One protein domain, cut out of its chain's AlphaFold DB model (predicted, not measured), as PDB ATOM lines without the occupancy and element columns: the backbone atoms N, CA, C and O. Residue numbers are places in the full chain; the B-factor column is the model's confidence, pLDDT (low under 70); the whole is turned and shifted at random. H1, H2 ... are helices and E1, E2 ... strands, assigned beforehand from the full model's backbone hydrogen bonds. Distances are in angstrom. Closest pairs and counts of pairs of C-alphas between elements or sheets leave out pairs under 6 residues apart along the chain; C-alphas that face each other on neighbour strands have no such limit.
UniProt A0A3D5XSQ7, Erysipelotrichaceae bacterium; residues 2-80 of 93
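Overview. This is residues 2 to 80 of the 93 residues of a protein of Erysipelotrichaceae bacterium (UniProt A0A3D5XSQ7). A small sheet of two short strands, E1 and E2, stands in the middle, with H1 and H2 on one side of it and the hairpin of H3 and H4 on the other. H2 packs on both strands, while H4 comes nearer to them than H3 does. The printed part has 79 residues, with four named helices and two named strands in the order H1 E1 H2 E2 H3 H4; the sheet, order E1 E2, is parallel, and the class is mostly helix. The whole is compact, with a radius of gyration of the C-alphas of 12.7 A and spans of 33 by 28 by 16 A.

Along the chain. E1 is residues 17 to 20, 10.0 A long, and E2 is residues 41 to 44, 10.2 A. H2 is residues 26 to 37, 16.9 A, and H1 is residues 2 to 11, 14.3 A, from C-alpha 2 at (15.177, 27.998, 13.304). H3 is residues 48 to 57, 14.2 A; H4 is residues 65 to 78, 19.8 A, ending at C-alpha 78 at (-10.492, 38.310, 30.791).

Arrangement. E1 and E2 are parallel at 19 degrees, with N 18 and O 41 2.8 A apart, within hydrogen-bond range. E1, H2 and E2 form a strand-helix-strand unit, two parallel neighbour strands with a helix between, with a right-handed crossover. The closest C-alphas of H2 and E2 are Ala 31 and Val 42, 6.5 A. H1 and H2 only just touch, with 3 pairs of C-alphas within 8 A, H2 with residues 30 to 34 alone; the closest C-alphas are Ile 2 and Val 30, 6.1 A. H3 and H4, a helical hairpin, touch at Met 50 and Ser 72, their closest C-alphas, 4.6 A; they run opposite ways at a shallow tilt of 32 degrees, only just short of steep. The closest C-alphas of E2 and H4 are His 41 and Val 69, 7.8 A. H2 and H4 are apart. In H1, H2, H3 and H4 every O i to N i+4 pair is within hydrogen-bond range.

Size, cuts and confidence. The two C-alphas farthest apart, Glu 3 and Glu 78, are 35.4 A apart. The printed part has no cut and no long link, and no printed residue is under 70 in pLDDT.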
ATOM      1  N   ILE A   2      15.272  26.544  13.539       90.38
ATOM      2  CA  ILE A   2      15.177  27.998  13.304       90.38
ATOM      3  C   ILE A   2      15.009  28.321  11.816       90.38
ATOM      4  O   ILE A   2      14.079  29.033  11.468       90.38
ATOM      5  N   GLU A   3      15.821  27.728  10.938       93.19
ATOM      6  CA  GLU A   3      15.748  27.947   9.482       93.19
ATOM      7  C   GLU A   3      14.357  27.661   8.896       93.19
ATOM      8  O   GLU A   3      13.836  28.454   8.114       93.19
ATOM      9  N   ASN A   4      13.708  26.576   9.332       92.81
ATOM     10  CA  ASN A   4      12.368  26.208   8.869       92.81
ATOM     11  C   ASN A   4      11.309  27.223   9.321       92.81
ATOM     12  O   ASN A   4      10.393  27.536   8.560       92.81
ATOM     13  N   VAL A   5      11.409  27.722  10.558       94.00
ATOM     14  CA  VAL A   5      10.485  28.738  11.089       94.00
ATOM     15  C   VAL A   5      10.753  30.087  10.428       94.00
ATOM     16  O   VAL A   5       9.815  30.766  10.028       94.00
ATOM     17  N   GLU A   6      12.019  30.452  10.235       95.81
ATOM     18  CA  GLU A   6      12.428  31.689   9.573       95.81
ATOM     19  C   GLU A   6      11.996  31.718   8.099       95.81
ATOM     20  O   GLU A   6      11.526  32.745   7.614       95.81
ATOM     21  N   SER A   7      12.098  30.591   7.388       95.94
ATOM     22  CA  SER A   7      11.603  30.451   6.015       95.94
ATOM     23  C   SER A   7      10.093  30.715   5.932       95.94
ATOM     24  O   SER A   7       9.657  31.553   5.143       95.94
ATOM     25  N   LYS A   8       9.301  30.100   6.822       95.00
ATOM     26  CA  LYS A   8       7.845  30.330   6.920       95.00
ATOM     27  C   LYS A   8       7.509  31.756   7.354       95.00
ATOM     28  O   LYS A   8       6.571  32.363   6.852       95.00
ATOM     29  N   PHE A   9       8.298  32.328   8.258       95.19
ATOM     30  CA  PHE A   9       8.148  33.720   8.665       95.19
ATOM     31  C   PHE A   9       8.346  34.673   7.481       95.19
ATOM     32  O   PHE A   9       7.616  35.655   7.355       95.19
ATOM     33  N   LYS A  10       9.313  34.393   6.599       95.12
ATOM     34  CA  LYS A  10       9.577  35.187   5.389       95.12
ATOM     35  C   LYS A  10       8.519  35.002   4.302       95.12
ATOM     36  O   LYS A  10       8.301  35.946   3.555       95.12
ATOM     37  N   SER A  11       7.859  33.843   4.219       95.69
ATOM     38  CA  SER A  11       6.809  33.602   3.216       95.69
ATOM     39  C   SER A  11       5.491  34.325   3.512       95.69
ATOM     40  O   SER A  11       4.656  34.454   2.624       95.69
ATOM     41  N   VAL A  12       5.281  34.777   4.751       93.00
ATOM     42  CA  VAL A  12       4.129  35.606   5.132       93.00
ATOM     43  C   VAL A  12       4.474  37.080   4.906       93.00
ATOM     44  O   VAL A  12       5.539  37.541   5.319       93.00
ATOM     45  N   ASN A  13       3.571  37.837   4.286       90.19
ATOM     46  CA  ASN A  13       3.742  39.272   4.037       90.19
ATOM     47  C   ASN A  13       3.064  40.123   5.122       90.19
ATOM     48  O   ASN A  13       2.181  39.651   5.834       90.19
ATOM     49  N   GLY A  14       3.467  41.392   5.226       90.00
ATOM     50  CA  GLY A  14       2.869  42.356   6.153       90.00
ATOM     51  C   GLY A  14       3.407  42.282   7.584       90.00
ATOM     52  O   GLY A  14       4.439  41.662   7.856       90.00
ATOM     53  N   LYS A  15       2.712  42.973   8.494       90.81
ATOM     54  CA  LYS A  15       3.024  42.993   9.929       90.81
ATOM     55  C   LYS A  15       2.646  41.644  10.560       90.81
ATOM     56  O   LYS A  15       1.650  41.042  10.166       90.81
ATOM     57  N   LYS A  16       3.447  41.149  11.509       93.94
ATOM     58  CA  LYS A  16       3.359  39.759  12.000       93.94
ATOM     59  C   LYS A  16       3.276  39.692  13.517       93.94
ATOM     60  O   LYS A  16       4.034  40.370  14.214       93.94
ATOM     61  N   ILE A  17       2.423  38.789  13.989       96.19
ATOM     62  CA  ILE A  17       2.312  38.373  15.385       96.19
ATOM     63  C   ILE A  17       2.643  36.880  15.430       96.19
ATOM     64  O   ILE A  17       2.017  36.076  14.740       96.19
ATOM     65  N   LEU A  18       3.667  36.518  16.193       96.56
ATOM     66  CA  LEU A  18       4.041  35.138  16.479       96.56
ATOM     67  C   LEU A  18       3.395  34.725  17.798       96.56
ATOM     68  O   LEU A  18       3.567  35.406  18.805       96.56
ATOM     69  N   LEU A  19       2.674  33.609  17.788       97.31
ATOM     70  CA  LEU A  19       2.006  33.073  18.968       97.31
ATOM     71  C   LEU A  19       2.688  31.783  19.404       97.31
ATOM     72  O   LEU A  19       2.950  30.909  18.572       97.31
ATOM     73  N   THR A  20       2.963  31.657  20.697       97.00
ATOM     74  CA  THR A  20       3.504  30.432  21.293       97.00
ATOM     75  C   THR A  20       2.685  30.000  22.498       97.00
ATOM     76  O   THR A  20       2.031  30.804  23.156       97.00
ATOM     77  N   ASP A  21       2.705  28.707  22.778       95.56
ATOM     78  CA  ASP A  21       1.982  28.081  23.882       95.56
ATOM     79  C   ASP A  21       2.504  28.541  25.248       95.56
ATOM     80  O   ASP A  21       1.730  28.998  26.078       95.56
ATOM     81  N   ILE A  22       3.819  28.486  25.472       96.50
ATOM     82  CA  ILE A  22       4.427  28.755  26.776       96.50
ATOM     83  C   ILE A  22       5.644  29.669  26.662       96.50
ATOM     84  O   ILE A  22       6.446  29.575  25.730       96.50
ATOM     85  N   PHE A  23       5.796  30.562  27.638       96.44
ATOM     86  CA  PHE A  23       6.988  31.391  27.768       96.44
ATOM     87  C   PHE A  23       8.220  30.530  28.094       96.44
ATOM     88  O   PHE A  23       8.149  29.583  28.872       96.44
ATOM     89  N   GLY A  24       9.369  30.859  27.502       93.81
ATOM     90  CA  GLY A  24      10.656  30.207  27.791       93.81
ATOM     91  C   GLY A  24      10.872  28.827  27.153       93.81
ATOM     92  O   GLY A  24      11.993  28.320  27.181       93.81
ATOM     93  N   GLY A  25       9.851  28.234  26.527       93.88
ATOM     94  CA  GLY A  25       9.991  26.993  25.761       93.88
ATOM     95  C   GLY A  25      10.815  27.164  24.477       93.88
ATOM     96  O   GLY A  25      10.987  28.273  23.968       93.88
ATOM     97  N   THR A  26      11.291  26.057  23.895       95.19
ATOM     98  CA  THR A  26      12.055  26.077  22.631       95.19
ATOM     99  C   THR A  26      11.323  26.816  21.497       95.19
ATOM    100  O   THR A  26      11.966  27.650  20.854       95.19
ATOM    101  N   PRO A  27      10.007  26.614  21.256       94.81
ATOM    102  CA  PRO A  27       9.277  27.403  20.259       94.81
ATOM    103  C   PRO A  27       9.293  28.911  20.551       94.81
ATOM    104  O   PRO A  27       9.561  29.704  19.648       94.81
ATOM    105  N   ASN A  28       9.091  29.310  21.812       97.19
ATOM    106  CA  ASN A  28       9.138  30.710  22.242       97.19
ATOM    107  C   ASN A  28      10.525  31.328  22.057       97.19
ATOM    108  O   ASN A  28      10.636  32.436  21.547       97.19
ATOM    109  N   ASN A  29      11.596  30.606  22.380       96.50
ATOM    110  CA  ASN A  29      12.958  31.112  22.195       96.50
ATOM    111  C   ASN A  29      13.293  31.318  20.708       96.50
ATOM    112  O   ASN A  29      13.927  32.311  20.352       96.50
ATOM    113  N   VAL A  30      12.810  30.438  19.823       96.81
ATOM    114  CA  VAL A  30      12.915  30.641  18.368       96.81
ATOM    115  C   VAL A  30      12.113  31.869  17.924       96.81
ATOM    116  O   VAL A  30      12.622  32.672  17.144       96.81
ATOM    117  N   ALA A  31      10.893  32.059  18.431       96.88
ATOM    118  CA  ALA A  31      10.087  33.242  18.130       96.88
ATOM    119  C   ALA A  31      10.758  34.541  18.616       96.88
ATOM    120  O   ALA A  31      10.818  35.520  17.874       96.88
ATOM    121  N   MET A  32      11.348  34.531  19.814       96.81
ATOM    122  CA  MET A  32      12.103  35.658  20.371       96.81
ATOM    123  C   MET A  32      13.368  35.973  19.567       96.81
ATOM    124  O   MET A  32      13.656  37.144  19.319       96.81
ATOM    125  N   TYR A  33      14.086  34.956  19.082       95.88
ATOM    126  CA  TYR A  33      15.190  35.157  18.138       95.88
ATOM    127  C   TYR A  33      14.716  35.865  16.858       95.88
ATOM    128  O   TYR A  33      15.355  36.811  16.395       95.88
ATOM    129  N   LEU A  34      13.563  35.464  16.308       96.75
ATOM    130  CA  LEU A  34      12.985  36.135  15.142       96.75
ATOM    131  C   LEU A  34      12.562  37.575  15.453       96.75
ATOM    132  O   LEU A  34      12.815  38.441  14.624       96.75
ATOM    133  N   LYS A  35      12.009  37.857  16.638       95.50
ATOM    134  CA  LYS A  35      11.687  39.224  17.090       95.50
ATOM    135  C   LYS A  35      12.911  40.131  17.186       95.50
ATOM    136  O   LYS A  35      12.819  41.313  16.886       95.50
ATOM    137  N   HIS A  36      14.060  39.595  17.593       94.56
ATOM    138  CA  HIS A  36      15.305  40.365  17.604       94.56
ATOM    139  C   HIS A  36      15.786  40.697  16.180       94.56
ATOM    140  O   HIS A  36      16.362  41.753  15.937       94.56
ATOM    141  N   LYS A  37      15.563  39.788  15.225       95.88
ATOM    142  CA  LYS A  37      16.021  39.928  13.835       95.88
ATOM    143  C   LYS A  37      15.047  40.707  12.941       95.88
ATOM    144  O   LYS A  37      15.469  41.293  11.948       95.88
ATOM    145  N   TYR A  38      13.758  40.691  13.266       94.88
ATOM    146  CA  TYR A  38      12.672  41.218  12.446       94.88
ATOM    147  C   TYR A  38      11.691  42.027  13.291       94.88
ATOM    148  O   TYR A  38      11.403  41.679  14.430       94.88
ATOM    149  N   GLN A  39      11.095  43.065  12.705       89.69
ATOM    150  CA  GLN A  39      10.063  43.857  13.372       89.69
ATOM    151  C   GLN A  39       8.740  43.072  13.456       89.69
ATOM    152  O   GLN A  39       7.900  43.138  12.557       89.69
ATOM    153  N   CYS A  40       8.569  42.287  14.522       95.25
ATOM    154  CA  CYS A  40       7.344  41.540  14.807       95.25
ATOM    155  C   CYS A  40       6.991  41.502  16.304       95.25
ATOM    156  O   CYS A  40       7.801  41.806  17.192       95.25
ATOM    157  N   HIS A  41       5.755  41.096  16.586       97.31
ATOM    158  CA  HIS A  41       5.290  40.799  17.940       97.31
ATOM    159  C   HIS A  41       5.423  39.307  18.228       97.31
ATOM    160  O   HIS A  41       5.293  38.483  17.325       97.31
ATOM    161  N   VAL A  42       5.692  38.974  19.488       97.56
ATOM    162  CA  VAL A  42       5.704  37.603  20.003       97.56
ATOM    163  C   VAL A  42       4.852  37.616  21.261       97.56
ATOM    164  O   VAL A  42       5.113  38.433  22.142       97.56
ATOM    165  N   ILE A  43       3.847  36.749  21.320       97.81
ATOM    166  CA  ILE A  43       2.961  36.581  22.472       97.81
ATOM    167  C   ILE A  43       2.974  35.101  22.850       97.81
ATOM    168  O   ILE A  43       2.719  34.235  22.014       97.81
ATOM    169  N   SER A  44       3.283  34.808  24.108       97.50
ATOM    170  CA  SER A  44       3.214  33.459  24.672       97.50
ATOM    171  C   SER A  44       1.934  33.270  25.485       97.50
ATOM    172  O   SER A  44       1.430  34.243  26.039       97.50
ATOM    173  N   GLY A  45       1.461  32.033  25.648       97.25
ATOM    174  CA  GLY A  45       0.265  31.748  26.447       97.25
ATOM    175  C   GLY A  45      -1.034  31.977  25.686       97.25
ATOM    176  O   GLY A  45      -2.027  32.365  26.296       97.25
ATOM    177  N   PHE A  46      -1.035  31.799  24.358       96.75
ATOM    178  CA  PHE A  46      -2.256  32.022  23.589       96.75
ATOM    179  C   PHE A  46      -3.370  31.064  24.031       96.75
ATOM    180  O   PHE A  46      -3.144  29.892  24.330       96.75
ATOM    181  N   ASN A  47      -4.598  31.570  24.020       97.94
ATOM    182  CA  ASN A  47      -5.812  30.800  24.248       97.94
ATOM    183  C   ASN A  47      -6.853  31.151  23.174       97.94
ATOM    184  O   ASN A  47      -6.600  31.976  22.294       97.94
ATOM    185  N   LEU A  48      -8.023  30.514  23.222       98.19
ATOM    186  CA  LEU A  48      -9.054  30.715  22.204       98.19
ATOM    187  C   LEU A  48      -9.528  32.175  22.120       98.19
ATOM    188  O   LEU A  48      -9.680  32.685  21.014       98.19
ATOM    189  N   ALA A  49      -9.718  32.854  23.255       98.25
ATOM    190  CA  ALA A  49     -10.171  34.244  23.278       98.25
ATOM    191  C   ALA A  49      -9.180  35.181  22.572       98.25
ATOM    192  O   ALA A  49      -9.592  35.985  21.739       98.25
ATOM    193  N   MET A  50      -7.877  35.000  22.810       98.44
ATOM    194  CA  MET A  50      -6.823  35.727  22.095       98.44
ATOM    195  C   MET A  50      -6.926  35.534  20.578       98.44
ATOM    196  O   MET A  50      -6.848  36.493  19.813       98.44
ATOM    197  N   ILE A  51      -7.096  34.285  20.129       97.38
ATOM    198  CA  ILE A  51      -7.189  33.965  18.701       97.38
ATOM    199  C   ILE A  51      -8.429  34.613  18.084       97.38
ATOM    200  O   ILE A  51      -8.322  35.177  16.998       97.38
ATOM    201  N   LEU A  52      -9.577  34.555  18.764       97.50
ATOM    202  CA  LEU A  52     -10.815  35.179  18.294       97.50
ATOM    203  C   LEU A  52     -10.657  36.695  18.154       97.50
ATOM    204  O   LEU A  52     -10.955  37.222  17.086       97.50
ATOM    205  N   GLU A  53     -10.115  37.374  19.167       97.44
ATOM    206  CA  GLU A  53      -9.890  38.825  19.119       97.44
ATOM    207  C   GLU A  53      -8.950  39.217  17.969       97.44
ATOM    208  O   GLU A  53      -9.240  40.138  17.203       97.44
ATOM    209  N   LEU A  54      -7.861  38.465  17.767       96.31
ATOM    210  CA  LEU A  54      -6.946  38.680  16.643       96.31
ATOM    211  C   LEU A  54      -7.619  38.441  15.288       96.31
ATOM    212  O   LEU A  54      -7.356  39.181  14.342       96.31
ATOM    213  N   VAL A  55      -8.465  37.412  15.164       95.00
ATOM    214  CA  VAL A  55      -9.197  37.119  13.924       95.00
ATOM    215  C   VAL A  55     -10.166  38.247  13.599       95.00
ATOM    216  O   VAL A  55     -10.149  38.722  12.469       95.00
ATOM    217  N   LEU A  56     -10.965  38.674  14.576       94.62
ATOM    218  CA  LEU A  56     -11.978  39.717  14.409       94.62
ATOM    219  C   LEU A  56     -11.346  41.082  14.133       94.62
ATOM    220  O   LEU A  56     -11.849  41.849  13.316       94.62
ATOM    221  N   SER A  57     -10.202  41.369  14.754       94.06
ATOM    222  CA  SER A  57      -9.488  42.624  14.535       94.06
ATOM    223  C   SER A  57      -8.783  42.709  13.174       94.06
ATOM    224  O   SER A  57      -8.456  43.813  12.748       94.06
ATOM    225  N   ARG A  58      -8.540  41.590  12.465       88.94
ATOM    226  CA  ARG A  58      -7.831  41.602  11.164       88.94
ATOM    227  C   ARG A  58      -8.552  42.393  10.075       88.94
ATOM    228  O   ARG A  58      -7.876  42.967   9.224       88.94
ATOM    229  N   ASP A  59      -9.879  42.428  10.114       86.25
ATOM    230  CA  ASP A  59     -10.689  43.117   9.104       86.25
ATOM    231  C   ASP A  59     -10.930  44.598   9.457       86.25
ATOM    232  O   ASP A  59     -11.464  45.358   8.648       86.25
ATOM    233  N   ASN A  60     -10.493  45.040  10.643       88.12
ATOM    234  CA  ASN A  60     -10.616  46.423  11.083       88.12
ATOM    235  C   ASN A  60      -9.401  47.254  10.635       88.12
ATOM    236  O   ASN A  60      -8.345  47.234  11.269       88.12
ATOM    237  N   GLN A  61      -9.566  48.029   9.559       83.88
ATOM    238  CA  GLN A  61      -8.490  48.853   8.994       83.88
ATOM    239  C   GLN A  61      -8.058  50.037   9.873       83.88
ATOM    240  O   GLN A  61      -7.003  50.619   9.621       83.88
ATOM    241  N   GLU A  62      -8.836  50.393  10.896       91.38
ATOM    242  CA  GLU A  62      -8.509  51.486  11.815       91.38
ATOM    243  C   GLU A  62      -7.607  51.029  12.972       91.38
ATOM    244  O   GLU A  62      -6.928  51.857  13.582       91.38
ATOM    245  N   LYS A  63      -7.551  49.720  13.263       92.44
ATOM    246  CA  LYS A  63      -6.703  49.178  14.331       92.44
ATOM    247  C   LYS A  63      -5.253  49.024  13.873       92.44
ATOM    248  O   LYS A  63      -4.932  48.411  12.853       92.44
ATOM    249  N   THR A  64      -4.336  49.536  14.685       94.75
ATOM    250  CA  THR A  64      -2.900  49.269  14.547       94.75
ATOM    251  C   THR A  64      -2.551  47.875  15.079       94.75
ATOM    252  O   THR A  64      -3.265  47.326  15.912       94.75
ATOM    253  N   ILE A  65      -1.419  47.299  14.647       94.75
ATOM    254  CA  ILE A  65      -0.985  45.982  15.153       94.75
ATOM    255  C   ILE A  65      -0.728  45.994  16.665       94.75
ATOM    256  O   ILE A  65      -0.982  44.990  17.318       94.75
ATOM    257  N   ASP A  66      -0.257  47.116  17.213       95.69
ATOM    258  CA  ASP A  66      -0.006  47.263  18.646       95.69
ATOM    259  C   ASP A  66      -1.326  47.181  19.424       95.69
ATOM    260  O   ASP A  66      -1.444  46.379  20.343       95.69
ATOM    261  N   GLN A  67      -2.365  47.889  18.960       96.81
ATOM    262  CA  GLN A  67      -3.714  47.785  19.530       96.81
ATOM    263  C   GLN A  67      -4.275  46.363  19.424       96.81
ATOM    264  O   GLN A  67      -4.831  45.853  20.385       96.81
ATOM    265  N   MET A  68      -4.082  45.685  18.286       97.06
ATOM    266  CA  MET A  68      -4.514  44.288  18.138       97.06
ATOM    267  C   MET A  68      -3.830  43.357  19.146       97.06
ATOM    268  O   MET A  68      -4.453  42.423  19.644       97.06
ATOM    269  N   VAL A  69      -2.545  43.584  19.428       97.69
ATOM    270  CA  VAL A  69      -1.787  42.814  20.420       97.69
ATOM    271  C   VAL A  69      -2.342  43.077  21.816       97.69
ATOM    272  O   VAL A  69      -2.680  42.113  22.502       97.69
ATOM    273  N   ASP A  70      -2.498  44.342  22.199       97.94
ATOM    274  CA  ASP A  70      -2.988  44.740  23.521       97.94
ATOM    275  C   ASP A  70      -4.410  44.220  23.783       97.94
ATOM    276  O   ASP A  70      -4.650  43.558  24.796       97.94
ATOM    277  N   ASP A  71      -5.325  44.412  22.828       97.62
ATOM    278  CA  ASP A  71      -6.709  43.935  22.912       97.62
ATOM    279  C   ASP A  71      -6.761  42.404  23.025       97.62
ATOM    280  O   ASP A  71      -7.497  41.851  23.842       97.62
ATOM    281  N   SER A  72      -5.934  41.694  22.249       98.00
ATOM    282  CA  SER A  72      -5.899  40.228  22.289       98.00
ATOM    283  C   SER A  72      -5.376  39.676  23.615       98.00
ATOM    284  O   SER A  72      -5.858  38.641  24.076       98.00
ATOM    285  N   ILE A  73      -4.418  40.363  24.248       98.44
ATOM    286  CA  ILE A  73      -3.911  40.006  25.577       98.44
ATOM    287  C   ILE A  73      -4.985  40.281  26.632       98.44
ATOM    288  O   ILE A  73      -5.205  39.431  27.498       98.44
ATOM    289  N   ALA A  74      -5.689  41.414  26.541       98.50
ATOM    290  CA  ALA A  74      -6.801  41.732  27.432       98.50
ATOM    291  C   ALA A  74      -7.903  40.664  27.345       98.50
ATOM    292  O   ALA A  74      -8.246  40.058  28.361       98.50
ATOM    293  N   ALA A  75      -8.356  40.330  26.133       98.31
ATOM    294  CA  ALA A  75      -9.339  39.271  25.899       98.31
ATOM    295  C   ALA A  75      -8.867  37.908  26.437       98.31
ATOM    296  O   ALA A  75      -9.637  37.163  27.054       98.31
ATOM    297  N   ALA A  76      -7.581  37.582  26.253       98.31
ATOM    298  CA  ALA A  76      -6.996  36.355  26.778       98.31
ATOM    299  C   ALA A  76      -7.110  36.283  28.304       98.31
ATOM    300  O   ALA A  76      -7.567  35.264  28.819       98.31
ATOM    301  N   ILE A  77      -6.730  37.353  29.008       98.06
ATOM    302  CA  ILE A  77      -6.757  37.434  30.474       98.06
ATOM    303  C   ILE A  77      -8.199  37.421  30.987       98.06
ATOM    304  O   ILE A  77      -8.519  36.661  31.899       98.06
ATOM    305  N   GLU A  78      -9.087  38.213  30.385       98.19
ATOM    306  CA  GLU A  78     -10.492  38.310  30.791       98.19
ATOM    307  C   GLU A  78     -11.234  36.977  30.684       98.19
ATOM    308  O   GLU A  78     -12.094  36.685  31.523       98.19
ATOM    309  N   SER A  79     -10.883  36.159  29.687       97.69
ATOM    310  CA  SER A  79     -11.481  34.838  29.464       97.69
ATOM    311  C   SER A  79     -11.086  33.780  30.500       97.69
ATOM    312  O   SER A  79     -11.738  32.737  30.589       97.69
ATOM    313  N   ILE A  80     -10.053  34.024  31.309       97.50
ATOM    314  CA  ILE A  80      -9.621  33.094  32.354       97.50
ATOM    315  C   ILE A  80     -10.532  33.284  33.567       97.50
ATOM    316  O   ILE A  80     -10.415  34.255  34.316       97.50
TER     317      ILE A  80